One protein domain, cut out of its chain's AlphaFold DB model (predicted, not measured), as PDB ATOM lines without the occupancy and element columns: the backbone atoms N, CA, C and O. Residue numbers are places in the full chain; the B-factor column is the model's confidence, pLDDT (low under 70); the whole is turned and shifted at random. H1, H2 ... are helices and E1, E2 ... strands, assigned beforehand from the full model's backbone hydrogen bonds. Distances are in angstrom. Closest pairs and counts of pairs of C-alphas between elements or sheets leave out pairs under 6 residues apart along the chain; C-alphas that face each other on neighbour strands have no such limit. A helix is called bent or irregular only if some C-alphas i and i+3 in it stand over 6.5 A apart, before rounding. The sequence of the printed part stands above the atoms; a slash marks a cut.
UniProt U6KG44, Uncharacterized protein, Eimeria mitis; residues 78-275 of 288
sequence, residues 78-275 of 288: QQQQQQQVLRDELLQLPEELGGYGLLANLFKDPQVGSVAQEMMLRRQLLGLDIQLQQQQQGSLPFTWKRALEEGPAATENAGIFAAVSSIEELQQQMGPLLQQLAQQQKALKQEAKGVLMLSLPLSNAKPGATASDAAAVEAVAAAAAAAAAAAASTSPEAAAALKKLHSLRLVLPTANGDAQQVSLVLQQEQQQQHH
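This is residues 78 to 275 of the 288 residues of an uncharacterized protein of Eimeria mitis (UniProt U6KG44). A twisted six-stranded sheet makes the middle of three layers, helices on both faces of a sheet: H6 and H7 cover one face, and the helical hairpin H3 and H4 packs on the other. H8 packs on H6 and H7, H1 packs on H4 at the outside, and residues 79 to 85, 207 to 212 and 269 to 275 stick out. The 198 printed residues hold nine named helices and six named strands, in the order H1 H2 H3 H4 E1 E2 H5 E3 H6 E4 H7 H8 E5 E6 H9, a mixed class of helices and strands. The sheet is mixed, in the order E1 E2 E3 E4 E5 E6, with E3, E4 and E5 parallel and its other neighbour pairs antiparallel. The whole is compact, with a radius of gyration of the C-alphas of 17.0 A and spans of 45 by 43 by 33 A.

Start at H1, residues 83 to 92, which touches residues 119 to 123 of H4, residues 113 to 124, at a steep tilt of 67 degrees; the closest C-alphas are those of Leu 90 and Met 119, 6.1 A apart. H2, residues 95 to 98, is near H3, residues 100 to 106, and apart from H1. H3 and H4 form a helical hairpin on the same face of the sheet, at a shallow tilt of 15 degrees, with C-alphas Leu 106 and Gly 113 5.2 A apart. Next look at E1, residues 129 to 132, and E2, residues 139 to 145: this hairpin has N 131 and O 143 at 3.0 A. H5, residues 147 to 150, touches no helix and is not on the sheet. E2 pairs with E3, residues 157 to 163, antiparallel, with N 142 and O 159 at 2.8 A. H6, residues 167 to 187, lies over E3 and E4, residues 194 to 199, along the strands, at a height over the sheet of 8.6 A, on the face opposite to H3 and H4. E3 and E4 are parallel, with N 197 and O 160 at 2.8 A. H7, residues 213 to 234, touches H6 at a steep tilt of 55 degrees, with C-alphas Gly 175 and Ala 231 4.8 A apart. H8, residues 236 to 243, touches H6, about perpendicular at 84 degrees, with C-alphas Ala 182 and Ala 241 4.5 A apart. E5, residues 245 to 253, is parallel to E4, with N 249 and O 196 at 2.8 A, and forms a hairpin with E6, residues 259 to 264, with N 250 and O 262 at 2.8 A. E3, H6, E4 and E4, H7 H8, E5 are strand-helix-strand units, two parallel neighbour strands with helices between, each with a right-handed crossover. H9, residues 268 to 275, touches no helix. Every O i to N i+4 pair is within hydrogen-bond range in H1, H4, H7 and H8, against 2 of 3 in H3, 15 of 17 in H6 and 3 of 4 in H9; H2 and H5 are too short for such a pair.

Find C-alpha 83 at (138.589, 44.744, 131.796), where H1 begins and runs 14.5 A; H4 runs 16.3 A. H6 runs 29.7 A with a kink of 38 degrees near residue 174, and is only just irregular, C-alphas 172 and 175 being 6.7 A apart. H7 starts at C-alpha 213, (109.329, 66.636, 141.748), and runs 31.6 A. Among the strands, E5 runs 23.6 A, E3 20.5 A and E2 19.7 A. H9 ends at C-alpha 275, (108.498, 75.513, 110.549).

The C-alphas farthest apart are those of Gln 80 and His 275, at 56.0 A. The printed part has no cut, and its one long link is that from E4 to H7, 13 residues. The mean pLDDT of the printed part is 76.7, and it is under 70 at residues 78 to 99, 190, 202 to 216, 255 to 257 and 265 to 275.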
ATOM      1  N   GLN A  78     139.700  44.737 138.450       67.81
ATOM      2  CA  GLN A  78     140.158  45.461 137.257       67.81
ATOM      3  C   GLN A  78     141.681  45.518 137.146       67.81
ATOM      4  O   GLN A  78     142.222  45.417 136.042       67.81
ATOM      5  N   GLN A  79     142.382  45.613 138.278       65.69
ATOM      6  CA  GLN A  79     143.845  45.579 138.309       65.69
ATOM      7  C   GLN A  79     144.413  44.203 137.909       65.69
ATOM      8  O   GLN A  79     145.572  44.119 137.512       65.69
ATOM      9  N   GLN A  80     143.598  43.140 137.934       62.84
ATOM     10  CA  GLN A  80     143.994  41.764 137.607       62.84
ATOM     11  C   GLN A  80     143.687  41.336 136.151       62.84
ATOM     12  O   GLN A  80     143.686  40.150 135.851       62.84
ATOM     13  N   GLN A  81     143.527  42.290 135.220       55.50
ATOM     14  CA  GLN A  81     143.478  42.103 133.748       55.50
ATOM     15  C   GLN A  81     142.131  41.715 133.092       55.50
ATOM     16  O   GLN A  81     142.087  41.585 131.870       55.50
ATOM     17  N   GLN A  82     141.002  41.632 133.805       56.59
ATOM     18  CA  GLN A  82     139.696  41.312 133.183       56.59
ATOM     19  C   GLN A  82     138.819  42.540 132.869       56.59
ATOM     20  O   GLN A  82     137.652  42.608 133.244       56.59
ATOM     21  N   GLN A  83     139.348  43.523 132.130       57.47
ATOM     22  CA  GLN A  83     138.589  44.744 131.796       57.47
ATOM     23  C   GLN A  83     137.287  44.496 131.014       57.47
ATOM     24  O   GLN A  83     136.369  45.302 131.128       57.47
ATOM     25  N   GLN A  84     137.191  43.429 130.212       58.47
ATOM     26  CA  GLN A  84     135.980  43.133 129.433       58.47
ATOM     27  C   GLN A  84     134.862  42.524 130.283       58.47
ATOM     28  O   GLN A  84     133.740  43.008 130.212       58.47
ATOM     29  N   VAL A  85     135.174  41.548 131.141       57.56
ATOM     30  CA  VAL A  85     134.183  40.912 132.032       57.56
ATOM     31  C   VAL A  85     133.586  41.941 132.990       57.56
ATOM     32  O   VAL A  85     132.376  42.007 133.170       57.56
ATOM     33  N   LEU A  86     134.423  42.842 133.503       56.03
ATOM     34  CA  LEU A  86     133.980  43.912 134.391       56.03
ATOM     35  C   LEU A  86     133.050  44.906 133.694       56.03
ATOM     36  O   LEU A  86     132.142  45.420 134.330       56.03
ATOM     37  N   ARG A  87     133.223  45.180 132.393       60.88
ATOM     38  CA  ARG A  87     132.286  46.052 131.657       60.88
ATOM     39  C   ARG A  87     130.888  45.450 131.618       60.88
ATOM     40  O   ARG A  87     129.923  46.177 131.839       60.88
ATOM     41  N   ASP A  88     130.800  44.147 131.388       62.06
ATOM     42  CA  ASP A  88     129.524  43.441 131.348       62.06
ATOM     43  C   ASP A  88     128.911  43.323 132.752       62.06
ATOM     44  O   ASP A  88     127.719  43.570 132.922       62.06
ATOM     45  N   GLU A  89     129.717  43.073 133.787       60.91
ATOM     46  CA  GLU A  89     129.250  43.033 135.181       60.91
ATOM     47  C   GLU A  89     128.789  44.408 135.702       60.91
ATOM     48  O   GLU A  89     127.762  44.504 136.377       60.91
ATOM     49  N   LEU A  90     129.477  45.498 135.333       60.59
ATOM     50  CA  LEU A  90     129.084  46.875 135.670       60.59
ATOM     51  C   LEU A  90     127.724  47.248 135.041       60.59
ATOM     52  O   LEU A  90     126.924  47.983 135.633       60.59
ATOM     53  N   LEU A  91     127.437  46.729 133.844       61.47
ATOM     54  CA  LEU A  91     126.140  46.886 133.182       61.47
ATOM     55  C   LEU A  91     125.051  46.012 133.819       61.47
ATOM     56  O   LEU A  91     123.892  46.420 133.827       61.47
ATOM     57  N   GLN A  92     125.414  44.862 134.392       63.81
ATOM     58  CA  GLN A  92     124.479  43.897 134.974       63.81
ATOM     59  C   GLN A  92     124.096  44.153 136.439       63.81
ATOM     60  O   GLN A  92     123.186  43.468 136.912       63.81
ATOM     61  N   LEU A  93     124.721  45.093 137.179       62.28
ATOM     62  CA  LEU A  93     124.300  45.284 138.579       62.28
ATOM     63  C   LEU A  93     122.802  45.622 138.649       62.28
ATOM     64  O   LEU A  93     122.390  46.595 138.002       62.28
ATOM     65  N   PRO A  94     122.026  44.880 139.466       58.88
ATOM     66  CA  PRO A  94     120.586  45.058 139.589       58.88
ATOM     67  C   PRO A  94     120.219  46.511 139.879       58.88
ATOM     68  O   PRO A  94     120.819  47.137 140.753       58.88
ATOM     69  N   GLU A  95     119.195  47.037 139.206       58.88
ATOM     70  CA  GLU A  95     118.701  48.407 139.428       58.88
ATOM     71  C   GLU A  95     118.301  48.662 140.895       58.88
ATOM     72  O   GLU A  95     118.396  49.785 141.382       58.88
ATOM     73  N   GLU A  96     117.933  47.610 141.634       52.69
ATOM     74  CA  GLU A  96     117.563  47.671 143.056       52.69
ATOM     75  C   GLU A  96     118.737  48.054 143.985       52.69
ATOM     76  O   GLU A  96     118.518  48.641 145.053       52.69
ATOM     77  N   LEU A  97     119.977  47.767 143.564       52.00
ATOM     78  CA  LEU A  97     121.226  48.050 144.289       52.00
ATOM     79  C   LEU A  97     122.114  49.084 143.574       52.00
ATOM     80  O   LEU A  97     122.892  49.777 144.220       52.00
ATOM     81  N   GLY A  98     121.975  49.214 142.254       54.31
ATOM     82  CA  GLY A  98     122.756  50.100 141.390       54.31
ATOM     83  C   GLY A  98     121.912  51.158 140.683       54.31
ATOM     84  O   GLY A  98     122.266  51.573 139.582       54.31
ATOM     85  N   GLY A  99     120.776  51.560 141.255       69.12
ATOM     86  CA  GLY A  99     119.929  52.606 140.688       69.12
ATOM     87  C   GLY A  99     120.719  53.884 140.386       69.12
ATOM     88  O   GLY A  99     121.675  54.230 141.085       69.12
ATOM     89  N   TYR A 100     120.311  54.604 139.341       74.19
ATOM     90  CA  TYR A 100     120.969  55.835 138.892       74.19
ATOM     91  C   TYR A 100     121.143  56.869 140.021       74.19
ATOM     92  O   TYR A 100     122.153  57.570 140.066       74.19
ATOM     93  N   GLY A 101     120.200  56.924 140.969       74.31
ATOM     94  CA  GLY A 101     120.292  57.798 142.138       74.31
ATOM     95  C   GLY A 101     121.327  57.350 143.169       74.31
ATOM     96  O   GLY A 101     122.029  58.187 143.731       74.31
ATOM     97  N   LEU A 102     121.471  56.040 143.388       77.44
ATOM     98  CA  LEU A 102     122.470  55.475 144.302       77.44
ATOM     99  C   LEU A 102     123.893  55.721 143.795       77.44
ATOM    100  O   LEU A 102     124.754  56.128 144.573       77.44
ATOM    101  N   LEU A 103     124.124  55.549 142.490       81.81
ATOM    102  CA  LEU A 103     125.419  55.836 141.864       81.81
ATOM    103  C   LEU A 103     125.801  57.310 141.991       81.81
ATOM    104  O   LEU A 103     126.959  57.619 142.265       81.81
ATOM    105  N   ALA A 104     124.831  58.214 141.848       82.75
ATOM    106  CA  ALA A 104     125.089  59.645 141.940       82.75
ATOM    107  C   ALA A 104     125.615  60.081 143.315       82.75
ATOM    108  O   ALA A 104     126.436  60.997 143.391       82.75
ATOM    109  N   ASN A 105     125.233  59.380 144.388       80.62
ATOM    110  CA  ASN A 105     125.769  59.625 145.730       80.62
ATOM    111  C   ASN A 105     127.260  59.263 145.860       80.62
ATOM    112  O   ASN A 105     127.941  59.780 146.741       80.62
ATOM    113  N   LEU A 106     127.781  58.401 144.982       84.00
ATOM    114  CA  LEU A 106     129.171  57.943 145.012       84.00
ATOM    115  C   LEU A 106     130.104  58.772 144.121       84.00
ATOM    116  O   LEU A 106     131.312  58.612 144.220       84.00
ATOM    117  N   PHE A 107     129.607  59.692 143.288       86.19
ATOM    118  CA  PHE A 107     130.439  60.419 142.312       86.19
ATOM    119  C   PHE A 107     131.549  61.280 142.913       86.19
ATOM    120  O   PHE A 107     132.547  61.537 142.242       86.19
ATOM    121  N   LYS A 108     131.373  61.752 144.149       79.69
ATOM    122  CA  LYS A 108     132.381  62.539 144.873       79.69
ATOM    123  C   LYS A 108     133.255  61.668 145.788       79.69
ATOM    124  O   LYS A 108     134.143  62.196 146.448       79.69
ATOM    125  N   ASP A 109     133.018  60.356 145.838       81.88
ATOM    126  CA  ASP A 109     133.851  59.432 146.599       81.88
ATOM    127  C   ASP A 109     135.243  59.325 145.939       81.88
ATOM    128  O   ASP A 109     135.330  59.015 144.747       81.88
ATOM    129  N   PRO A 110     136.342  59.579 146.670       78.81
ATOM    130  CA  PRO A 110     137.684  59.599 146.093       78.81
ATOM    131  C   PRO A 110     138.158  58.230 145.589       78.81
ATOM    132  O   PRO A 110     139.057  58.179 144.755       78.81
ATOM    133  N   GLN A 111     137.590  57.126 146.087       79.81
ATOM    134  CA  GLN A 111     138.020  55.776 145.714       79.81
ATOM    135  C   GLN A 111     137.178  55.193 144.579       79.81
ATOM    136  O   GLN A 111     137.722  54.614 143.638       79.81
ATOM    137  N   VAL A 112     135.852  55.356 144.661       82.62
ATOM    138  CA  VAL A 112     134.898  54.717 143.735       82.62
ATOM    139  C   VAL A 112     134.173  55.692 142.809       82.62
ATOM    140  O   VAL A 112     133.453  55.250 141.916       82.62
ATOM    141  N   GLY A 113     134.351  57.005 142.975       82.00
ATOM    142  CA  GLY A 113     133.575  58.005 142.242       82.00
ATOM    143  C   GLY A 113     133.806  57.998 140.737       82.00
ATOM    144  O   GLY A 113     132.850  58.148 139.979       82.00
ATOM    145  N   SER A 114     135.034  57.732 140.290       80.69
ATOM    146  CA  SER A 114     135.353  57.575 138.866       80.69
ATOM    147  C   SER A 114     134.646  56.366 138.247       80.69
ATOM    148  O   SER A 114     134.035  56.480 137.186       80.69
ATOM    149  N   VAL A 115     134.649  55.233 138.953       83.19
ATOM    150  CA  VAL A 115     133.993  53.989 138.525       83.19
ATOM    151  C   VAL A 115     132.473  54.154 138.519       83.19
ATOM    152  O   VAL A 115     131.803  53.718 137.585       83.19
ATOM    153  N   ALA A 116     131.915  54.837 139.521       84.31
ATOM    154  CA  ALA A 116     130.490  55.150 139.572       84.31
ATOM    155  C   ALA A 116     130.070  56.059 138.403       84.31
ATOM    156  O   ALA A 116     129.038  55.811 137.771       84.31
ATOM    157  N   GLN A 117     130.875  57.079 138.077       85.56
ATOM    158  CA  GLN A 117     130.633  57.952 136.925       85.56
ATOM    159  C   GLN A 117     130.723  57.188 135.599       85.56
ATOM    160  O   GLN A 117     129.850  57.341 134.745       85.56
ATOM    161  N   GLU A 118     131.734  56.330 135.433       85.69
ATOM    162  CA  GLU A 118     131.875  55.470 134.256       85.69
ATOM    163  C   GLU A 118     130.671  54.533 134.095       85.69
ATOM    164  O   GLU A 118     130.122  54.412 133.000       85.69
ATOM    165  N   MET A 119     130.229  53.893 135.178       83.25
ATOM    166  CA  MET A 119     129.078  52.993 135.148       83.25
ATOM    167  C   MET A 119     127.804  53.729 134.735       83.25
ATOM    168  O   MET A 119     127.084  53.268 133.850       83.25
ATOM    169  N   MET A 120     127.537  54.887 135.344       85.81
ATOM    170  CA  MET A 120     126.413  55.746 134.970       85.81
ATOM    171  C   MET A 120     126.478  56.101 133.481       85.81
ATOM    172  O   MET A 120     125.494  55.930 132.764       85.81
ATOM    173  N   LEU A 121     127.643  56.547 133.005       87.12
ATOM    174  CA  LEU A 121     127.853  56.933 131.616       87.12
ATOM    175  C   LEU A 121     127.559  55.777 130.649       87.12
ATOM    176  O   LEU A 121     126.782  55.942 129.710       87.12
ATOM    177  N   ARG A 122     128.139  54.596 130.896       84.88
ATOM    178  CA  ARG A 122     127.956  53.410 130.045       84.88
ATOM    179  C   ARG A 122     126.507  52.929 130.013       84.88
ATOM    180  O   ARG A 122     126.042  52.503 128.962       84.88
ATOM    181  N   ARG A 123     125.781  53.036 131.129       83.38
ATOM    182  CA  ARG A 123     124.349  52.699 131.195       83.38
ATOM    183  C   ARG A 123     123.485  53.698 130.426       83.38
ATOM    184  O   ARG A 123     122.572  53.306 129.712       83.38
ATOM    185  N   GLN A 124     123.799  54.988 130.534       81.81
ATOM    186  CA  GLN A 124     123.077  56.074 129.859       81.81
ATOM    187  C   GLN A 124     123.285  56.118 128.341       81.81
ATOM    188  O   GLN A 124     122.450  56.645 127.602       81.81
ATOM    189  N   LEU A 125     124.424  55.609 127.888       82.56
ATOM    190  CA  LEU A 125     124.849  55.588 126.494       82.56
ATOM    191  C   LEU A 125     125.021  54.147 126.000       82.56
ATOM    192  O   LEU A 125     125.932  53.847 125.226       82.56
ATOM    193  N   LEU A 126     124.144  53.253 126.460       80.94
ATOM    194  CA  LEU A 126     124.145  51.854 126.054       80.94
ATOM    195  C   LEU A 126     124.051  51.744 124.524       80.94
ATOM    196  O   LEU A 126     123.242  52.421 123.891       80.94
ATOM    197  N   GLY A 127     124.890  50.893 123.932       75.94
ATOM    198  CA  GLY A 127     124.971  50.721 122.476       75.94
ATOM    199  C   GLY A 127     125.918  51.696 121.763       75.94
ATOM    200  O   GLY A 127     126.138  51.556 120.562       75.94
ATOM    201  N   LEU A 128     126.529  52.648 122.473       83.75
ATOM    202  CA  LEU A 128     127.621  53.463 121.935       83.75
ATOM    203  C   LEU A 128     128.975  52.860 122.322       83.75
ATOM    204  O   LEU A 128     129.146  52.348 123.428       83.75
ATOM    205  N   ASP A 129     129.957  52.946 121.422       85.06
ATOM    206  CA  ASP A 129     131.344  52.644 121.781       85.06
ATOM    207  C   ASP A 129     131.942  53.881 122.453       85.06
ATOM    208  O   ASP A 129     132.039  54.935 121.821       85.06
ATOM    209  N   ILE A 130     132.270  53.755 123.740       88.00
ATOM    210  CA  ILE A 130     132.709  54.843 124.619       88.00
ATOM    211  C   ILE A 130     134.165  54.613 125.012       88.00
ATOM    212  O   ILE A 130     134.503  53.585 125.614       88.00
ATOM    213  N   GLN A 131     135.004  55.614 124.755       87.75
ATOM    214  CA  GLN A 131     136.393  55.645 125.201       87.75
ATOM    215  C   GLN A 131     136.580  56.764 126.219       87.75
ATOM    216  O   GLN A 131     136.352  57.938 125.932       87.75
ATOM    217  N   LEU A 132     136.980  56.393 127.434       87.50
ATOM    218  CA  LEU A 132     137.262  57.362 128.485       87.50
ATOM    219  C   LEU A 132     138.617  58.023 128.242       87.50
ATOM    220  O   LEU A 132     139.597  57.352 127.919       87.50
ATOM    221  N   GLN A 133     138.665  59.335 128.433       84.88
ATOM    222  CA  GLN A 133     139.904  60.101 128.445       84.88
ATOM    223  C   GLN A 133     140.391  60.283 129.887       84.88
ATOM    224  O   GLN A 133     139.704  59.930 130.847       84.88
ATOM    225  N   GLN A 134     141.598  60.829 130.052       79.75
ATOM    226  CA  GLN A 134     142.163  61.068 131.376       79.75
ATOM    227  C   GLN A 134     141.246  61.990 132.190       79.75
ATOM    228  O   GLN A 134     140.954  63.115 131.778       79.75
ATOM    229  N   GLN A 135     140.780  61.490 133.336       72.44
ATOM    230  CA  GLN A 135     139.853  62.207 134.203       72.44
ATOM    231  C   GLN A 135     140.494  63.499 134.721       72.44
ATOM    232  O   GLN A 135     141.640  63.500 135.178       72.44
ATOM    233  N   GLN A 136     139.742  64.595 134.659       70.00
ATOM    234  CA  GLN A 136     140.107  65.870 135.273       70.00
ATOM    235  C   GLN A 136     139.268  66.061 136.542       70.00
ATOM    236  O   GLN A 136     138.257  65.386 136.734       70.00
ATOM    237  N   GLN A 137     139.706  66.916 137.468       70.00
ATOM    238  CA  GLN A 137     139.040  67.065 138.768       70.00
ATOM    239  C   GLN A 137     137.534  67.336 138.604       70.00
ATOM    240  O   GLN A 137     137.131  68.401 138.152       70.00
ATOM    241  N   GLY A 138     136.702  66.359 138.978       72.25
ATOM    242  CA  GLY A 138     135.242  66.476 138.945       72.25
ATOM    243  C   GLY A 138     134.576  66.304 137.572       72.25
ATOM    244  O   GLY A 138     133.344  66.327 137.521       72.25
ATOM    245  N   SER A 139     135.337  66.085 136.491       85.19
ATOM    246  CA  SER A 139     134.806  65.821 135.149       85.19
ATOM    247  C   SER A 139     135.449  64.592 134.495       85.19
ATOM    248  O   SER A 139     136.658  64.363 134.550       85.19
ATOM    249  N   LEU A 140     134.613  63.781 133.857       89.56
ATOM    250  CA  LEU A 140     134.982  62.604 133.090       89.56
ATOM    251  C   LEU A 140     134.799  62.906 131.593       89.56
ATOM    252  O   LEU A 140     133.684  62.798 131.071       89.56
ATOM    253  N   PRO A 141     135.866  63.332 130.899       91.00
ATOM    254  CA  PRO A 141     135.858  63.459 129.452       91.00
ATOM    255  C   PRO A 141     135.828  62.087 128.768       91.00
ATOM    256  O   PRO A 141     136.490  61.143 129.205       91.00
ATOM    257  N   PHE A 142     135.094  61.976 127.664       92.12
ATOM    258  CA  PHE A 142     134.994  60.750 126.877       92.12
ATOM    259  C   PHE A 142     134.775  61.051 125.391       92.12
ATOM    260  O   PHE A 142     134.279  62.114 125.021       92.12
ATOM    261  N   THR A 143     135.116  60.097 124.531       91.81
ATOM    262  CA  THR A 143     134.644  60.071 123.144       91.81
ATOM    263  C   THR A 143     133.618  58.971 122.961       91.81
ATOM    264  O   THR A 143     133.583  57.991 123.713       91.81
ATOM    265  N   TRP A 144     132.739  59.151 121.983       91.12
ATOM    266  CA  TRP A 144     131.735  58.158 121.642       91.12
ATOM    267  C   TRP A 144     131.537  58.058 120.132       91.12
ATOM    268  O   TRP A 144     131.635  59.050 119.405       91.12
ATOM    269  N   LYS A 145     131.219  56.853 119.655       88.94
ATOM    270  CA  LYS A 145     130.863  56.591 118.252       88.94
ATOM    271  C   LYS A 145     129.729  55.573 118.152       88.94
ATOM    272  O   LYS A 145     129.605  54.670 118.982       88.94
ATOM    273  N   ARG A 146     128.920  55.687 117.099       83.50
ATOM    274  CA  ARG A 146     127.824  54.753 116.791       83.50
ATOM    275  C   ARG A 146     128.325  53.567 115.970       83.50
ATOM    276  O   ARG A 146     127.847  53.315 114.873       83.50
ATOM    277  N   ALA A 147     129.306  52.837 116.499       80.06
ATOM    278  CA  ALA A 147     129.955  51.753 115.756       80.06
ATOM    279  C   ALA A 147     128.989  50.625 115.341       80.06
ATOM    280  O   ALA A 147     129.220  49.979 114.323       80.06
ATOM    281  N   LEU A 148     127.915  50.403 116.108       76.81
ATOM    282  CA  LEU A 148     126.891  49.400 115.797       76.81
ATOM    283  C   LEU A 148     125.993  49.801 114.614       76.81
ATOM    284  O   LEU A 148     125.607  48.930 113.842       76.81
ATOM    285  N   GLU A 149     125.672  51.090 114.463       78.06
ATOM    286  CA  GLU A 149     124.771  51.589 113.407       78.06
ATOM    287  C   GLU A 149     125.540  52.026 112.151       78.06
ATOM    288  O   GLU A 149     125.133  51.732 111.031       78.06
ATOM    289  N   GLU A 150     126.667  52.718 112.331       78.19
ATOM    290  CA  GLU A 150     127.439  53.367 111.260       78.19
ATOM    291  C   GLU A 150     128.726  52.596 110.897       78.19
ATOM    292  O   GLU A 150     129.447  52.959 109.966       78.19
ATOM    293  N   GLY A 151     129.035  51.513 111.620       78.81
ATOM    294  CA  GLY A 151     130.214  50.682 111.382       78.81
ATOM    295  C   GLY A 151     131.535  51.295 111.884       78.81
ATOM    296  O   GLY A 151     131.552  52.278 112.627       78.81
ATOM    297  N   PRO A 152     132.695  50.728 111.500       76.62
ATOM    298  CA  PRO A 152     134.005  51.149 112.015       76.62
ATOM    299  C   PRO A 152     134.435  52.551 111.556       76.62
ATOM    300  O   PRO A 152     135.332  53.135 112.158       76.62
ATOM    301  N   ALA A 153     133.800  53.087 110.510       80.50
ATOM    302  CA  ALA A 153     134.044  54.428 109.985       80.50
ATOM    303  C   ALA A 153     133.172  55.516 110.646       80.50
ATOM    304  O   ALA A 153     133.261  56.673 110.235       80.50
ATOM    305  N   ALA A 154     132.358  55.154 111.649       83.12
ATOM    306  CA  ALA A 154     131.509  56.074 112.398       83.12
ATOM    307  C   ALA A 154     132.290  57.297 112.896       83.12
ATOM    308  O   ALA A 154     133.433  57.187 113.360       83.12
ATOM    309  N   THR A 155     131.659  58.467 112.829       85.31
ATOM    310  CA  THR A 155     132.283  59.709 113.290       85.31
ATOM    311  C   THR A 155     132.455  59.673 114.803       85.31
ATOM    312  O   THR A 155     131.522  59.387 115.554       85.31
ATOM    313  N   GLU A 156     133.668  59.982 115.251       89.19
ATOM    314  CA  GLU A 156     133.971  60.120 116.668       89.19
ATOM    315  C   GLU A 156     133.501  61.485 117.179       89.19
ATOM    316  O   GLU A 156     133.799  62.531 116.597       89.19
ATOM    317  N   ASN A 157     132.752  61.457 118.276       91.12
ATOM    318  CA  ASN A 157     132.126  62.614 118.894       91.12
ATOM    319  C   ASN A 157     132.669  62.821 120.310       91.12
ATOM    320  O   ASN A 157     133.155  61.887 120.950       91.12
ATOM    321  N   ALA A 158     132.564  64.049 120.807       92.00
ATOM    322  CA  ALA A 158     133.036  64.427 122.131       92.00
ATOM    323  C   ALA A 158     131.925  64.302 123.177       92.00
ATOM    324  O   ALA A 158     130.736  64.489 122.888       92.00
ATOM    325  N   GLY A 159     132.320  64.053 124.419       92.69
ATOM    326  CA  GLY A 159     131.420  64.066 125.550       92.69
ATOM    327  C   GLY A 159     132.117  64.409 126.859       92.69
ATOM    328  O   GLY A 159     133.285  64.093 127.076       92.69
ATOM    329  N   ILE A 160     131.386  65.070 127.748       93.44
ATOM    330  CA  ILE A 160     131.847  65.366 129.104       93.44
ATOM    331  C   ILE A 160     130.745  64.997 130.080       93.44
ATOM    332  O   ILE A 160     129.593  65.394 129.903       93.44
ATOM    333  N   PHE A 161     131.106  64.257 131.123       92.56
ATOM    334  CA  PHE A 161     130.244  64.017 132.270       92.56
ATOM    335  C   PHE A 161     130.822  64.705 133.508       92.56
ATOM    336  O   PHE A 161     131.964  64.451 133.864       92.56
ATOM    337  N   ALA A 162     130.058  65.567 134.175       91.38
ATOM    338  CA  ALA A 162     130.475  66.193 135.427       91.38
ATOM    339  C   ALA A 162     129.435  66.007 136.539       91.38
ATOM    340  O   ALA A 162     128.224  66.026 136.305       91.38
ATOM    341  N   ALA A 163     129.922  65.852 137.770       89.12
ATOM    342  CA  ALA A 163     129.090  65.806 138.966       89.12
ATOM    343  C   ALA A 163     129.241  67.118 139.738       89.12
ATOM    344  O   ALA A 163     130.324  67.425 140.242       89.12
ATOM    345  N   VAL A 164     128.147  67.867 139.841       88.44
ATOM    346  CA  VAL A 164     128.071  69.154 140.535       88.44
ATOM    347  C   VAL A 164     127.198  69.016 141.777       88.44
ATOM    348  O   VAL A 164     126.230  68.258 141.806       88.44
ATOM    349  N   SER A 165     127.559  69.730 142.832       84.00
ATOM    350  CA  SER A 165     126.935  69.589 144.147       84.00
ATOM    351  C   SER A 165     125.837  70.619 144.363       84.00
ATOM    352  O   SER A 165     124.960  70.374 145.181       84.00
ATOM    353  N   SER A 166     125.862  71.750 143.646       84.81
ATOM    354  CA  SER A 166     124.881  72.833 143.779       84.81
ATOM    355  C   SER A 166     124.663  73.621 142.483       84.81
ATOM    356  O   SER A 166     125.410  73.471 141.513       84.81
ATOM    357  N   ILE A 167     123.611  74.446 142.455       85.81
ATOM    358  CA  ILE A 167     123.298  75.313 141.306       85.81
ATOM    359  C   ILE A 167     124.377  76.396 141.144       85.81
ATOM    360  O   ILE A 167     124.709  76.789 140.029       85.81
ATOM    361  N   GLU A 168     124.976  76.846 142.242       87.69
ATOM    362  CA  GLU A 168     126.098  77.784 142.232       87.69
ATOM    363  C   GLU A 168     127.351  77.131 141.630       87.69
ATOM    364  O   GLU A 168     127.977  77.716 140.747       87.69
ATOM    365  N   GLU A 169     127.682  75.897 142.038       88.75
ATOM    366  CA  GLU A 169     128.784  75.131 141.432       88.75
ATOM    367  C   GLU A 169     128.517  74.894 139.938       88.75
ATOM    368  O   GLU A 169     129.414  75.061 139.117       88.75
ATOM    369  N   LEU A 170     127.269  74.591 139.564       89.38
ATOM    370  CA  LEU A 170     126.848  74.453 138.172       89.38
ATOM    371  C   LEU A 170     127.129  75.724 137.358       89.38
ATOM    372  O   LEU A 170     127.709  75.633 136.280       89.38
ATOM    373  N   GLN A 171     126.757  76.903 137.861       88.38
ATOM    374  CA  GLN A 171     126.999  78.174 137.166       88.38
ATOM    375  C   GLN A 171     128.493  78.468 136.995       88.38
ATOM    376  O   GLN A 171     128.904  78.963 135.947       88.38
ATOM    377  N   GLN A 172     129.309  78.130 137.995       89.75
ATOM    378  CA  GLN A 172     130.759  78.326 137.948       89.75
ATOM    379  C   GLN A 172     131.454  77.342 136.999       89.75
ATOM    380  O   GLN A 172     132.374  77.725 136.280       89.75
ATOM    381  N   GLN A 173     131.014  76.081 136.977       90.25
ATOM    382  CA  GLN A 173     131.652  75.009 136.207       90.25
ATOM    383  C   GLN A 173     131.154  74.924 134.760       90.25
ATOM    384  O   GLN A 173     131.880  74.436 133.898       90.25
ATOM    385  N   MET A 174     129.954  75.426 134.445       89.94
ATOM    386  CA  MET A 174     129.379  75.320 133.097       89.94
ATOM    387  C   MET A 174     130.274  75.943 132.016       89.94
ATOM    388  O   MET A 174     130.464  75.346 130.959       89.94
ATOM    389  N   GLY A 175     130.851  77.119 132.278       90.38
ATOM    390  CA  GLY A 175     131.772  77.780 131.347       90.38
ATOM    391  C   GLY A 175     132.995  76.918 131.015       90.38
ATOM    392  O   GLY A 175     133.165  76.554 129.848       90.38
ATOM    393  N   PRO A 176     133.808  76.538 132.017       92.19
ATOM    394  CA  PRO A 176     134.941  75.632 131.834       92.19
ATOM    395  C   PRO A 176     134.578  74.310 131.143       92.19
ATOM    396  O   PRO A 176     135.282  73.891 130.226       92.19
ATOM    397  N   LEU A 177     133.459  73.679 131.517       92.25
ATOM    398  CA  LEU A 177     133.010  72.419 130.912       92.25
ATOM    399  C   LEU A 177     132.676  72.583 129.423       92.25
ATOM    400  O   LEU A 177     133.080  71.760 128.603       92.25
ATOM    401  N   LEU A 178     131.981  73.658 129.042       91.19
ATOM    402  CA  LEU A 178     131.682  73.938 127.637       91.19
ATOM    403  C   LEU A 178     132.943  74.286 126.840       91.19
ATOM    404  O   LEU A 178     133.083  73.850 125.699       91.19
ATOM    405  N   GLN A 179     133.890  75.015 127.430       91.00
ATOM    406  CA  GLN A 179     135.183  75.291 126.795       91.00
ATOM    407  C   GLN A 179     135.982  74.005 126.561       91.00
ATOM    408  O   GLN A 179     136.513  73.801 125.469       91.00
ATOM    409  N   GLN A 180     136.024  73.111 127.551       90.88
ATOM    410  CA  GLN A 180     136.645  71.795 127.421       90.88
ATOM    411  C   GLN A 180     135.969  70.975 126.311       90.88
ATOM    412  O   GLN A 180     136.654  70.367 125.486       90.88
ATOM    413  N   LEU A 181     134.635  71.012 126.224       90.25
ATOM    414  CA  LEU A 181     133.891  70.318 125.173       90.25
ATOM    415  C   LEU A 181     134.217  70.885 123.785       90.25
ATOM    416  O   LEU A 181     134.456  70.114 122.857       90.25
ATOM    417  N   ALA A 182     134.292  72.212 123.639       89.88
ATOM    418  CA  ALA A 182     134.700  72.852 122.387       89.88
ATOM    419  C   ALA A 182     136.115  72.444 121.966       89.88
ATOM    420  O   ALA A 182     136.361  72.196 120.784       89.88
ATOM    421  N   GLN A 183     137.051  72.363 122.915       89.50
ATOM    422  CA  GLN A 183     138.419  71.921 122.639       89.50
ATOM    423  C   GLN A 183     138.443  70.477 122.134       89.50
ATOM    424  O   GLN A 183     139.107  70.201 121.136       89.50
ATOM    425  N   GLN A 184     137.669  69.579 122.747       89.25
ATOM    426  CA  GLN A 184     137.540  68.201 122.271       89.25
ATOM    427  C   GLN A 184     136.900  68.132 120.885       89.25
ATOM    428  O   GLN A 184     137.448  67.492 119.996       89.25
ATOM    429  N   GLN A 185     135.793  68.839 120.655       89.69
ATOM    430  CA  GLN A 185     135.140  68.891 119.342       89.69
ATOM    431  C   GLN A 185     136.055  69.450 118.247       89.69
ATOM    432  O   GLN A 185     135.922  69.065 117.091       89.69
ATOM    433  N   LYS A 186     136.959  70.377 118.587       87.56
ATOM    434  CA  LYS A 186     137.939  70.946 117.655       87.56
ATOM    435  C   LYS A 186     139.116  70.005 117.397       87.56
ATOM    436  O   LYS A 186     139.661  70.024 116.297       87.56
ATOM    437  N   ALA A 187     139.533  69.238 118.405       86.88
ATOM    438  CA  ALA A 187     140.553  68.203 118.254       86.88
ATOM    439  C   ALA A 187     140.039  67.030 117.403       86.88
ATOM    440  O   ALA A 187     140.802  66.421 116.656       86.88
ATOM    441  N   LEU A 188     138.740  66.747 117.496       84.31
ATOM    442  CA  LEU A 188     138.034  65.810 116.633       84.31
ATOM    443  C   LEU A 188     137.714  66.447 115.265       84.31
ATOM    444  O   LEU A 188     137.875  67.650 115.051       84.31
ATOM    445  N   LYS A 189     137.284  65.625 114.298       77.31
ATOM    446  CA  LYS A 189     136.916  66.081 112.941       77.31
ATOM    447  C   LYS A 189     135.874  67.213 113.000       77.31
ATOM    448  O   LYS A 189     135.091  67.293 113.941       77.31
ATOM    449  N   GLN A 190     135.807  68.060 111.965       66.12
ATOM    450  CA  GLN A 190     134.976  69.282 111.968       66.12
ATOM    451  C   GLN A 190     133.475  69.056 112.261       66.12
ATOM    452  O   GLN A 190     132.816  69.982 112.744       66.12
ATOM    453  N   GLU A 191     132.958  67.846 112.042       78.19
ATOM    454  CA  GLU A 191     131.557  67.453 112.259       78.19
ATOM    455  C   GLU A 191     131.282  66.795 113.626       78.19
ATOM    456  O   GLU A 191     130.162  66.355 113.882       78.19
ATOM    457  N   ALA A 192     132.278  66.723 114.514       84.69
ATOM    458  CA  ALA A 192     132.119  66.090 115.816       84.69
ATOM    459  C   ALA A 192     131.047  66.798 116.661       84.69
ATOM    460  O   ALA A 192     131.130  67.995 116.960       84.69
ATOM    461  N   LYS A 193     130.047  66.021 117.073       88.56
ATOM    462  CA  LYS A 193     128.982  66.435 117.984       88.56
ATOM    463  C   LYS A 193     129.466  66.378 119.432       88.56
ATOM    464  O   LYS A 193     130.378  65.626 119.766       88.56
ATOM    465  N   GLY A 194     128.853  67.177 120.302       87.75
ATOM    466  CA  GLY A 194     129.119  67.173 121.745       87.75
ATOM    467  C   GLY A 194     127.960  66.615 122.559       87.75
ATOM    468  O   GLY A 194     126.804  66.912 122.269       87.75
ATOM    469  N   VAL A 195     128.256  65.870 123.619       90.75
ATOM    470  CA  VAL A 195     127.280  65.505 124.656       90.75
ATOM    471  C   VAL A 195     127.770  66.039 125.997       90.75
ATOM    472  O   VAL A 195     128.888  65.750 126.406       90.75
ATOM    473  N   LEU A 196     126.935  66.802 126.698       91.12
ATOM    474  CA  LEU A 196     127.230  67.249 128.058       91.12
ATOM    475  C   LEU A 196     126.260  66.562 129.016       91.12
ATOM    476  O   LEU A 196     125.046  66.700 128.881       91.12
ATOM    477  N   MET A 197     126.795  65.805 129.966       92.00
ATOM    478  CA  MET A 197     126.036  65.155 131.027       92.00
ATOM    479  C   MET A 197     126.384  65.804 132.361       92.00
ATOM    480  O   MET A 197     127.558  65.999 132.674       92.00
ATOM    481  N   LEU A 198     125.370  66.130 133.155       90.69
ATOM    482  CA  LEU A 198     125.534  66.769 134.455       90.69
ATOM    483  C   LEU A 198     124.707  66.028 135.495       90.69
ATOM    484  O   LEU A 198     123.523  65.781 135.285       90.69
ATOM    485  N   SER A 199     125.317  65.695 136.625       89.06
ATOM    486  CA  SER A 199     124.601  65.175 137.789       89.06
ATOM    487  C   SER A 199     124.469  66.269 138.837       89.06
ATOM    488  O   SER A 199     125.494  66.808 139.247       89.06
ATOM    489  N   LEU A 200     123.244  66.565 139.284       86.81
ATOM    490  CA  LEU A 200     122.961  67.580 140.306       86.81
ATOM    491  C   LEU A 200     121.907  67.070 141.308       86.81
ATOM    492  O   LEU A 200     120.811  66.704 140.882       86.81
ATOM    493  N   PRO A 201     122.168  67.087 142.626       78.50
ATOM    494  CA  PRO A 201     121.183  66.666 143.617       78.50
ATOM    495  C   PRO A 201     119.983  67.623 143.705       78.50
ATOM    496  O   PRO A 201     120.140  68.841 143.800       78.50
ATOM    497  N   LEU A 202     118.770  67.055 143.741       69.56
ATOM    498  CA  LEU A 202     117.503  67.800 143.856       69.56
ATOM    499  C   LEU A 202     117.313  68.491 145.213       69.56
ATOM    500  O   LEU A 202     116.488  69.396 145.332       69.56
ATOM    501  N   SER A 203     118.095  68.109 146.226       60.72
ATOM    502  CA  SER A 203     118.060  68.654 147.592       60.72
ATOM    503  C   SER A 203     118.228  70.176 147.645       60.72
ATOM    504  O   SER A 203     117.799  70.816 148.602       60.72
ATOM    505  N   ASN A 204     118.820  70.763 146.604       51.50
ATOM    506  CA  ASN A 204     119.093  72.193 146.510       51.50
ATOM    507  C   ASN A 204     117.981  72.996 145.813       51.50
ATOM    508  O   ASN A 204     118.120  74.204 145.646       51.50
ATOM    509  N   ALA A 205     116.868  72.363 145.419       48.25
ATOM    510  CA  ALA A 205     115.776  73.051 144.728       48.25
ATOM    511  C   ALA A 205     114.900  73.935 145.645       48.25
ATOM    512  O   ALA A 205     114.186  74.794 145.127       48.25
ATOM    513  N   LYS A 206     114.955  73.753 146.978       37.81
ATOM    514  CA  LYS A 206     114.567  74.693 148.063       37.81
ATOM    515  C   LYS A 206     114.434  73.929 149.394       37.81
ATOM    516  O   LYS A 206     113.804  72.870 149.404       37.81
ATOM    517  N   PRO A 207     114.893  74.478 150.535       34.84
ATOM    518  CA  PRO A 207     114.545  73.931 151.842       34.84
ATOM    519  C   PRO A 207     113.040  74.128 152.093       34.84
ATOM    520  O   PRO A 207     112.556  75.257 152.099       34.84
ATOM    521  N   GLY A 208     112.294  73.034 152.275       39.28
ATOM    522  CA  GLY A 208     110.870  73.060 152.649       39.28
ATOM    523  C   GLY A 208     109.862  72.705 151.548       39.28
ATOM    524  O   GLY A 208     108.664  72.673 151.826       39.28
ATOM    525  N   ALA A 209     110.299  72.386 150.326       37.16
ATOM    526  CA  ALA A 209     109.405  71.900 149.274       37.16
ATOM    527  C   ALA A 209     109.109  70.400 149.451       37.16
ATOM    528  O   ALA A 209     109.700  69.540 148.802       37.16
ATOM    529  N   THR A 210     108.165  70.077 150.333       43.69
ATOM    530  CA  THR A 210     107.400  68.838 150.174       43.69
ATOM    531  C   THR A 210     106.423  69.055 149.011       43.69
ATOM    532  O   THR A 210     105.708  70.049 148.976       43.69
ATOM    533  N   ALA A 211     106.423  68.134 148.042       41.72
ATOM    534  CA  ALA A 211     105.454  68.023 146.943       41.72
ATOM    535  C   ALA A 211     105.613  68.946 145.708       41.72
ATOM    536  O   ALA A 211     104.826  69.857 145.481       41.72
ATOM    537  N   SER A 212     106.539  68.583 144.811       44.16
ATOM    538  CA  SER A 212     106.317  68.402 143.356       44.16
ATOM    539  C   SER A 212     107.677  68.205 142.679       44.16
ATOM    540  O   SER A 212     108.355  69.183 142.367       44.16
ATOM    541  N   ASP A 213     108.074  66.950 142.447       62.09
ATOM    542  CA  ASP A 213     109.329  66.636 141.748       62.09
ATOM    543  C   ASP A 213     109.429  67.363 140.397       62.09
ATOM    544  O   ASP A 213     110.492  67.844 140.038       62.09
ATOM    545  N   ALA A 214     108.311  67.561 139.689       64.19
ATOM    546  CA  ALA A 214     108.306  68.229 138.389       64.19
ATOM    547  C   ALA A 214     108.759  69.701 138.452       64.19
ATOM    548  O   ALA A 214     109.558  70.127 137.627       64.19
ATOM    549  N   ALA A 215     108.309  70.472 139.449       67.00
ATOM    550  CA  ALA A 215     108.652  71.895 139.538       67.00
ATOM    551  C   ALA A 215     110.118  72.113 139.953       67.00
ATOM    552  O   ALA A 215     110.779  73.034 139.473       67.00
ATOM    553  N   ALA A 216     110.640  71.251 140.831       69.44
ATOM    554  CA  ALA A 216     112.051  71.257 141.211       69.44
ATOM    555  C   ALA A 216     112.951  70.861 140.030       69.44
ATOM    556  O   ALA A 216     113.962  71.514 139.773       69.44
ATOM    557  N   VAL A 217     112.547  69.838 139.274       75.44
ATOM    558  CA  VAL A 217     113.226  69.399 138.049       75.44
ATOM    559  C   VAL A 217     113.239  70.495 136.991       75.44
ATOM    560  O   VAL A 217     114.294  70.775 136.429       75.44
ATOM    561  N   GLU A 218     112.101  71.145 136.739       77.31
ATOM    562  CA  GLU A 218     112.001  72.254 135.784       77.31
ATOM    563  C   GLU A 218     112.870  73.443 136.200       77.31
ATOM    564  O   GLU A 218     113.560  74.017 135.359       77.31
ATOM    565  N   ALA A 219     112.906  73.785 137.491       78.25
ATOM    566  CA  ALA A 219     113.757  74.861 137.994       78.25
ATOM    567  C   ALA A 219     115.250  74.555 137.796       78.25
ATOM    568  O   ALA A 219     116.006  75.419 137.352       78.25
ATOM    569  N   VAL A 220     115.675  73.320 138.074       81.75
ATOM    570  CA  VAL A 220     117.056  72.873 137.841       81.75
ATOM    571  C   VAL A 220     117.385  72.846 136.347       81.75
ATOM    572  O   VAL A 220     118.456  73.299 135.941       81.75
ATOM    573  N   ALA A 221     116.460  72.370 135.516       81.38
ATOM    574  CA  ALA A 221     116.609  72.348 134.067       81.38
ATOM    575  C   ALA A 221     116.744  73.766 133.486       81.38
ATOM    576  O   ALA A 221     117.649  74.030 132.692       81.38
ATOM    577  N   ALA A 222     115.908  74.699 133.943       82.12
ATOM    578  CA  ALA A 222     115.989  76.109 133.583       82.12
ATOM    579  C   ALA A 222     117.300  76.748 134.064       82.12
ATOM    580  O   ALA A 222     117.928  77.488 133.309       82.12
ATOM    581  N   ALA A 223     117.760  76.431 135.279       82.94
ATOM    582  CA  ALA A 223     119.033  76.923 135.803       82.94
ATOM    583  C   ALA A 223     120.232  76.418 134.983       82.94
ATOM    584  O   ALA A 223     121.139  77.195 134.686       82.94
ATOM    585  N   ALA A 224     120.222  75.150 134.559       83.81
ATOM    586  CA  ALA A 224     121.254  74.593 133.686       83.81
ATOM    587  C   ALA A 224     121.254  75.247 132.298       83.81
ATOM    588  O   ALA A 224     122.316  75.607 131.788       83.81
ATOM    589  N   ALA A 225     120.074  75.461 131.706       83.25
ATOM    590  CA  ALA A 225     119.943  76.167 130.432       83.25
ATOM    591  C   ALA A 225     120.414  77.630 130.533       83.25
ATOM    592  O   ALA A 225     121.147  78.104 129.666       83.25
ATOM    593  N   ALA A 226     120.055  78.330 131.613       83.94
ATOM    594  CA  ALA A 226     120.497  79.696 131.874       83.94
ATOM    595  C   ALA A 226     122.016  79.781 132.081       83.94
ATOM    596  O   ALA A 226     122.658  80.662 131.512       83.94
ATOM    597  N   ALA A 227     122.609  78.844 132.828       84.81
ATOM    598  CA  ALA A 227     124.057  78.764 133.010       84.81
ATOM    599  C   ALA A 227     124.786  78.534 131.675       84.81
ATOM    600  O   ALA A 227     125.802  79.174 131.408       84.81
ATOM    601  N   ALA A 228     124.249  77.666 130.811       84.12
ATOM    602  CA  ALA A 228     124.803  77.428 129.481       84.12
ATOM    603  C   ALA A 228     124.709  78.681 128.590       84.12
ATOM    604  O   ALA A 228     125.695  79.067 127.964       84.12
ATOM    605  N   ALA A 229     123.560  79.362 128.572       83.19
ATOM    606  CA  ALA A 229     123.381  80.604 127.820       83.19
ATOM    607  C   ALA A 229     124.307  81.728 128.320       83.19
ATOM    608  O   ALA A 229     124.932  82.420 127.515       83.19
ATOM    609  N   ALA A 230     124.453  81.871 129.641       84.25
ATOM    610  CA  ALA A 230     125.380  82.821 130.246       84.25
ATOM    611  C   ALA A 230     126.830  82.520 129.837       84.25
ATOM    612  O   ALA A 230     127.531  83.424 129.383       84.25
ATOM    613  N   ALA A 231     127.258  81.255 129.894       85.88
ATOM    614  CA  ALA A 231     128.582  80.839 129.434       85.88
ATOM    615  C   ALA A 231     128.813  81.124 127.936       85.88
ATOM    616  O   ALA A 231     129.879  81.608 127.560       85.88
ATOM    617  N   ALA A 232     127.813  80.892 127.078       85.56
ATOM    618  CA  ALA A 232     127.879  81.264 125.660       85.56
ATOM    619  C   ALA A 232     128.041  82.775 125.447       85.56
ATOM    620  O   ALA A 232     128.728  83.194 124.519       85.56
ATOM    621  N   SER A 233     127.395  83.596 126.277       85.31
ATOM    622  CA  SER A 233     127.484  85.054 126.153       85.31
ATOM    623  C   SER A 233     128.848  85.609 126.574       85.31
ATOM    624  O   SER A 233     129.270  86.643 126.064       85.31
ATOM    625  N   THR A 234     129.550  84.916 127.476       87.06
ATOM    626  CA  THR A 234     130.836  85.355 128.030       87.06
ATOM    627  C   THR A 234     132.051  84.751 127.327       87.06
ATOM    628  O   THR A 234     133.132  85.330 127.411       87.06
ATOM    629  N   SER A 235     131.905  83.623 126.619       88.88
ATOM    630  CA  SER A 235     133.006  82.951 125.917       88.88
ATOM    631  C   SER A 235     132.592  82.453 124.523       88.88
ATOM    632  O   SER A 235     131.640  81.675 124.394       88.88
ATOM    633  N   PRO A 236     133.337  82.829 123.463       86.94
ATOM    634  CA  PRO A 236     133.055  82.367 122.106       86.94
ATOM    635  C   PRO A 236     133.268  80.855 121.942       86.94
ATOM    636  O   PRO A 236     132.570  80.220 121.151       86.94
ATOM    637  N   GLU A 237     134.184  80.253 122.700       87.94
ATOM    638  CA  GLU A 237     134.409  78.808 122.723       87.94
ATOM    639  C   GLU A 237     133.203  78.071 123.306       87.94
ATOM    640  O   GLU A 237     132.732  77.105 122.709       87.94
ATOM    641  N   ALA A 238     132.647  78.554 124.422       85.88
ATOM    642  CA  ALA A 238     131.440  77.975 125.005       85.88
ATOM    643  C   ALA A 238     130.236  78.095 124.050       85.88
ATOM    644  O   ALA A 238     129.463  77.147 123.897       85.88
ATOM    645  N   ALA A 239     130.115  79.217 123.330       85.75
ATOM    646  CA  ALA A 239     129.102  79.381 122.287       85.75
ATOM    647  C   ALA A 239     129.295  78.400 121.117       85.75
ATOM    648  O   ALA A 239     128.318  77.858 120.597       85.75
ATOM    649  N   ALA A 240     130.538  78.144 120.700       85.00
ATOM    650  CA  ALA A 240     130.842  77.155 119.670       85.00
ATOM    651  C   ALA A 240     130.506  75.726 120.129       85.00
ATOM    652  O   ALA A 240     129.932  74.968 119.344       85.00
ATOM    653  N   ALA A 241     130.786  75.393 121.395       85.81
ATOM    654  CA  ALA A 241     130.429  74.108 121.994       85.81
ATOM    655  C   ALA A 241     128.923  73.855 121.911       85.81
ATOM    656  O   ALA A 241     128.486  72.788 121.481       85.81
ATOM    657  N   LEU A 242     128.136  74.872 122.284       85.06
ATOM    658  CA  LEU A 242     126.677  74.815 122.302       85.06
ATOM    659  C   LEU A 242     126.075  74.672 120.903       85.06
ATOM    660  O   LEU A 242     125.119  73.923 120.739       85.06
ATOM    661  N   LYS A 243     126.661  75.308 119.880       85.44
ATOM    662  CA  LYS A 243     126.225  75.141 118.479       85.44
ATOM    663  C   LYS A 243     126.397  73.712 117.961       85.44
ATOM    664  O   LYS A 243     125.641  73.287 117.097       85.44
ATOM    665  N   LYS A 244     127.403  72.988 118.457       85.38
ATOM    666  CA  LYS A 244     127.677  71.588 118.095       85.38
ATOM    667  C   LYS A 244     127.168  70.597 119.145       85.38
ATOM    668  O   LYS A 244     127.492  69.406 119.081       85.38
ATOM    669  N   LEU A 245     126.416  71.065 120.141       86.00
ATOM    670  CA  LEU A 245     125.907  70.217 121.208       86.00
ATOM    671  C   LEU A 245     124.720  69.408 120.688       86.00
ATOM    672  O   LEU A 245     123.705  69.959 120.280       86.00
ATOM    673  N   HIS A 246     124.845  68.088 120.733       86.19
ATOM    674  CA  HIS A 246     123.777  67.162 120.384       86.19
ATOM    675  C   HIS A 246     122.762  67.007 121.515       86.19
ATOM    676  O   HIS A 246     121.563  66.954 121.265       86.19
ATOM    677  N   SER A 247     123.225  66.927 122.764       86.56
ATOM    678  CA  SER A 247     122.327  66.850 123.917       86.56
ATOM    679  C   SER A 247     122.988  67.352 125.193       86.56
ATOM    680  O   SER A 247     124.133  66.983 125.477       86.56
ATOM    681  N   LEU A 248     122.230  68.106 125.989       87.50
ATOM    682  CA  LEU A 248     122.523  68.371 127.393       87.50
ATOM    683  C   LEU A 248     121.636  67.463 128.253       87.50
ATOM    684  O   LEU A 248     120.415  67.565 128.188       87.50
ATOM    685  N   ARG A 249     122.221  66.564 129.049       89.62
ATOM    686  CA  ARG A 249     121.470  65.640 129.912       89.62
ATOM    687  C   ARG A 249     121.726  65.944 131.379       89.62
ATOM    688  O   ARG A 249     122.875  66.063 131.795       89.62
ATOM    689  N   LEU A 250     120.657  66.027 132.157       87.19
ATOM    690  CA  LEU A 250     120.693  66.205 133.600       87.19
ATOM    691  C   LEU A 250     120.263  64.910 134.279       87.19
ATOM    692  O   LEU A 250     119.214  64.360 133.947       87.19
ATOM    693  N   VAL A 251     121.058  64.455 135.240       86.50
ATOM    694  CA  VAL A 251     120.746  63.338 136.131       86.50
ATOM    695  C   VAL A 251     120.511  63.896 137.527       86.50
ATOM    696  O   VAL A 251     121.382  64.537 138.114       86.50
ATOM    697  N   LEU A 252     119.315  63.666 138.049       84.56
ATOM    698  CA  LEU A 252     118.795  64.312 139.243       84.56
ATOM    699  C   LEU A 252     118.467  63.240 140.289       84.56
ATOM    700  O   LEU A 252     117.355  62.701 140.274       84.56
ATOM    701  N   PRO A 253     119.421  62.857 141.163       77.38
ATOM    702  CA  PRO A 253     119.157  61.879 142.208       77.38
ATOM    703  C   PRO A 253     118.084  62.382 143.175       77.38
ATOM    704  O   PRO A 253     118.071  63.543 143.596       77.38
ATOM    705  N   THR A 254     117.189  61.469 143.528       72.75
ATOM    706  CA  THR A 254     116.080  61.655 144.463       72.75
ATOM    707  C   THR A 254     116.433  61.053 145.823       72.75
ATOM    708  O   THR A 254     117.263  60.147 145.928       72.75
ATOM    709  N   ALA A 255     115.742  61.496 146.875       66.44
ATOM    710  CA  ALA A 255     115.953  61.009 148.242       66.44
ATOM    711  C   ALA A 255     115.706  59.494 148.418       66.44
ATOM    712  O   ALA A 255     116.217  58.891 149.354       66.44
ATOM    713  N   ASN A 256     114.978  58.854 147.494       62.84
ATOM    714  CA  ASN A 256     114.672  57.418 147.527       62.84
ATOM    715  C   ASN A 256     115.772  56.517 146.932       62.84
ATOM    716  O   ASN A 256     115.635  55.288 146.933       62.84
ATOM    717  N   GLY A 257     116.855  57.107 146.412       63.41
ATOM    718  CA  GLY A 257     117.911  56.384 145.697       63.41
ATOM    719  C   GLY A 257     117.620  56.149 144.210       63.41
ATOM    720  O   GLY A 257     118.393  55.473 143.539       63.41
ATOM    721  N   ASP A 258     116.541  56.724 143.679       71.25
ATOM    722  CA  ASP A 258     116.247  56.762 142.238       71.25
ATOM    723  C   ASP A 258     116.797  58.056 141.606       71.25
ATOM    724  O   ASP A 258     117.180  58.968 142.340       71.25
ATOM    725  N   ALA A 259     116.827  58.187 140.279       74.50
ATOM    726  CA  ALA A 259     117.165  59.445 139.610       74.50
ATOM    727  C   ALA A 259     116.186  59.802 138.493       74.50
ATOM    728  O   ALA A 259     115.791  58.966 137.684       74.50
ATOM    729  N   GLN A 260     115.874  61.089 138.400       77.38
ATOM    730  CA  GLN A 260     115.153  61.656 137.268       77.38
ATOM    731  C   GLN A 260     116.139  62.126 136.205       77.38
ATOM    732  O   GLN A 260     117.218  62.629 136.515       77.38
ATOM    733  N   GLN A 261     115.775  61.940 134.940       79.50
ATOM    734  CA  GLN A 261     116.618  62.302 133.808       79.50
ATOM    735  C   GLN A 261     115.899  63.319 132.938       79.50
ATOM    736  O   GLN A 261     114.763  63.100 132.523       79.50
ATOM    737  N   VAL A 262     116.577  64.428 132.653       80.44
ATOM    738  CA  VAL A 262     116.070  65.478 131.769       80.44
ATOM    739  C   VAL A 262     117.039  65.643 130.620       80.44
ATOM    740  O   VAL A 262     118.212  65.935 130.832       80.44
ATOM    741  N   SER A 263     116.550  65.483 129.396       79.75
ATOM    742  CA  SER A 263     117.307  65.864 128.206       79.75
ATOM    743  C   SER A 263     116.855  67.246 127.763       79.75
ATOM    744  O   SER A 263     115.727  67.434 127.317       79.75
ATOM    745  N   LEU A 264     117.746  68.217 127.901       72.12
ATOM    746  CA  LEU A 264     117.601  69.548 127.345       72.12
ATOM    747  C   LEU A 264     118.071  69.490 125.890       72.12
ATOM    748  O   LEU A 264     119.269  69.519 125.594       72.12
ATOM    749  N   VAL A 265     117.109  69.377 124.976       61.00
ATOM    750  CA  VAL A 265     117.345  69.659 123.559       61.00
ATOM    751  C   VAL A 265     117.364  71.176 123.432       61.00
ATOM    752  O   VAL A 265     116.342  71.835 123.626       61.00
ATOM    753  N   LEU A 266     118.537  71.756 123.171       55.09
ATOM    754  CA  LEU A 266     118.624  73.181 122.864       55.09
ATOM    755  C   LEU A 266     117.793  73.426 121.598       55.09
ATOM    756  O   LEU A 266     118.058  72.831 120.561       55.09
ATOM    757  N   GLN A 267     116.775  74.276 121.737       44.75
ATOM    758  CA  GLN A 267     115.658  74.642 120.846       44.75
ATOM    759  C   GLN A 267     115.892  74.803 119.323       44.75
ATOM    760  O   GLN A 267     114.944  75.146 118.618       44.75
ATOM    761  N   GLN A 268     117.085  74.568 118.775       45.06
ATOM    762  CA  GLN A 268     117.350  74.747 117.345       45.06
ATOM    763  C   GLN A 268     116.673  73.696 116.447       45.06
ATOM    764  O   GLN A 268     116.241  74.056 115.355       45.06
ATOM    765  N   GLU A 269     116.481  72.448 116.892       43.28
ATOM    766  CA  GLU A 269     115.799  71.428 116.067       43.28
ATOM    767  C   GLU A 269     114.260  71.485 116.165       43.28
ATOM    768  O   GLU A 269     113.570  71.262 115.171       43.28
ATOM    769  N   GLN A 270     113.692  71.885 117.311       41.97
ATOM    770  CA  GLN A 270     112.231  72.019 117.451       41.97
ATOM    771  C   GLN A 270     111.651  73.201 116.661       41.97
ATOM    772  O   GLN A 270     110.528  73.110 116.164       41.97
ATOM    773  N   GLN A 271     112.402  74.295 116.486       41.84
ATOM    774  CA  GLN A 271     111.946  75.391 115.624       41.84
ATOM    775  C   GLN A 271     111.954  75.009 114.140       41.84
ATOM    776  O   GLN A 271     111.086  75.478 113.411       41.84
ATOM    777  N   GLN A 272     112.856  74.129 113.688       45.41
ATOM    778  CA  GLN A 272     112.845  73.652 112.301       45.41
ATOM    779  C   GLN A 272     111.716  72.651 112.036       45.41
ATOM    780  O   GLN A 272     111.071  72.758 110.997       45.41
ATOM    781  N   GLN A 273     111.400  71.755 112.979       45.72
ATOM    782  CA  GLN A 273     110.255  70.846 112.826       45.72
ATOM    783  C   GLN A 273     108.917  71.598 112.800       45.72
ATOM    784  O   GLN A 273     108.113  71.361 111.902       45.72
ATOM    785  N   HIS A 274     108.716  72.594 113.671       42.84
ATOM    786  CA  HIS A 274     107.496  73.408 113.621       42.84
ATOM    787  C   HIS A 274     107.400  74.304 112.376       42.84
ATOM    788  O   HIS A 274     106.292  74.556 111.899       42.84
ATOM    789  N   HIS A 275     108.523  74.772 111.815       43.91
ATOM    790  CA  HIS A 275     108.498  75.513 110.549       43.91
ATOM    791  C   HIS A 275     108.208  74.597 109.353       43.91
ATOM    792  O   HIS A 275     107.504  75.003 108.432       43.91
TER     793      HIS A 275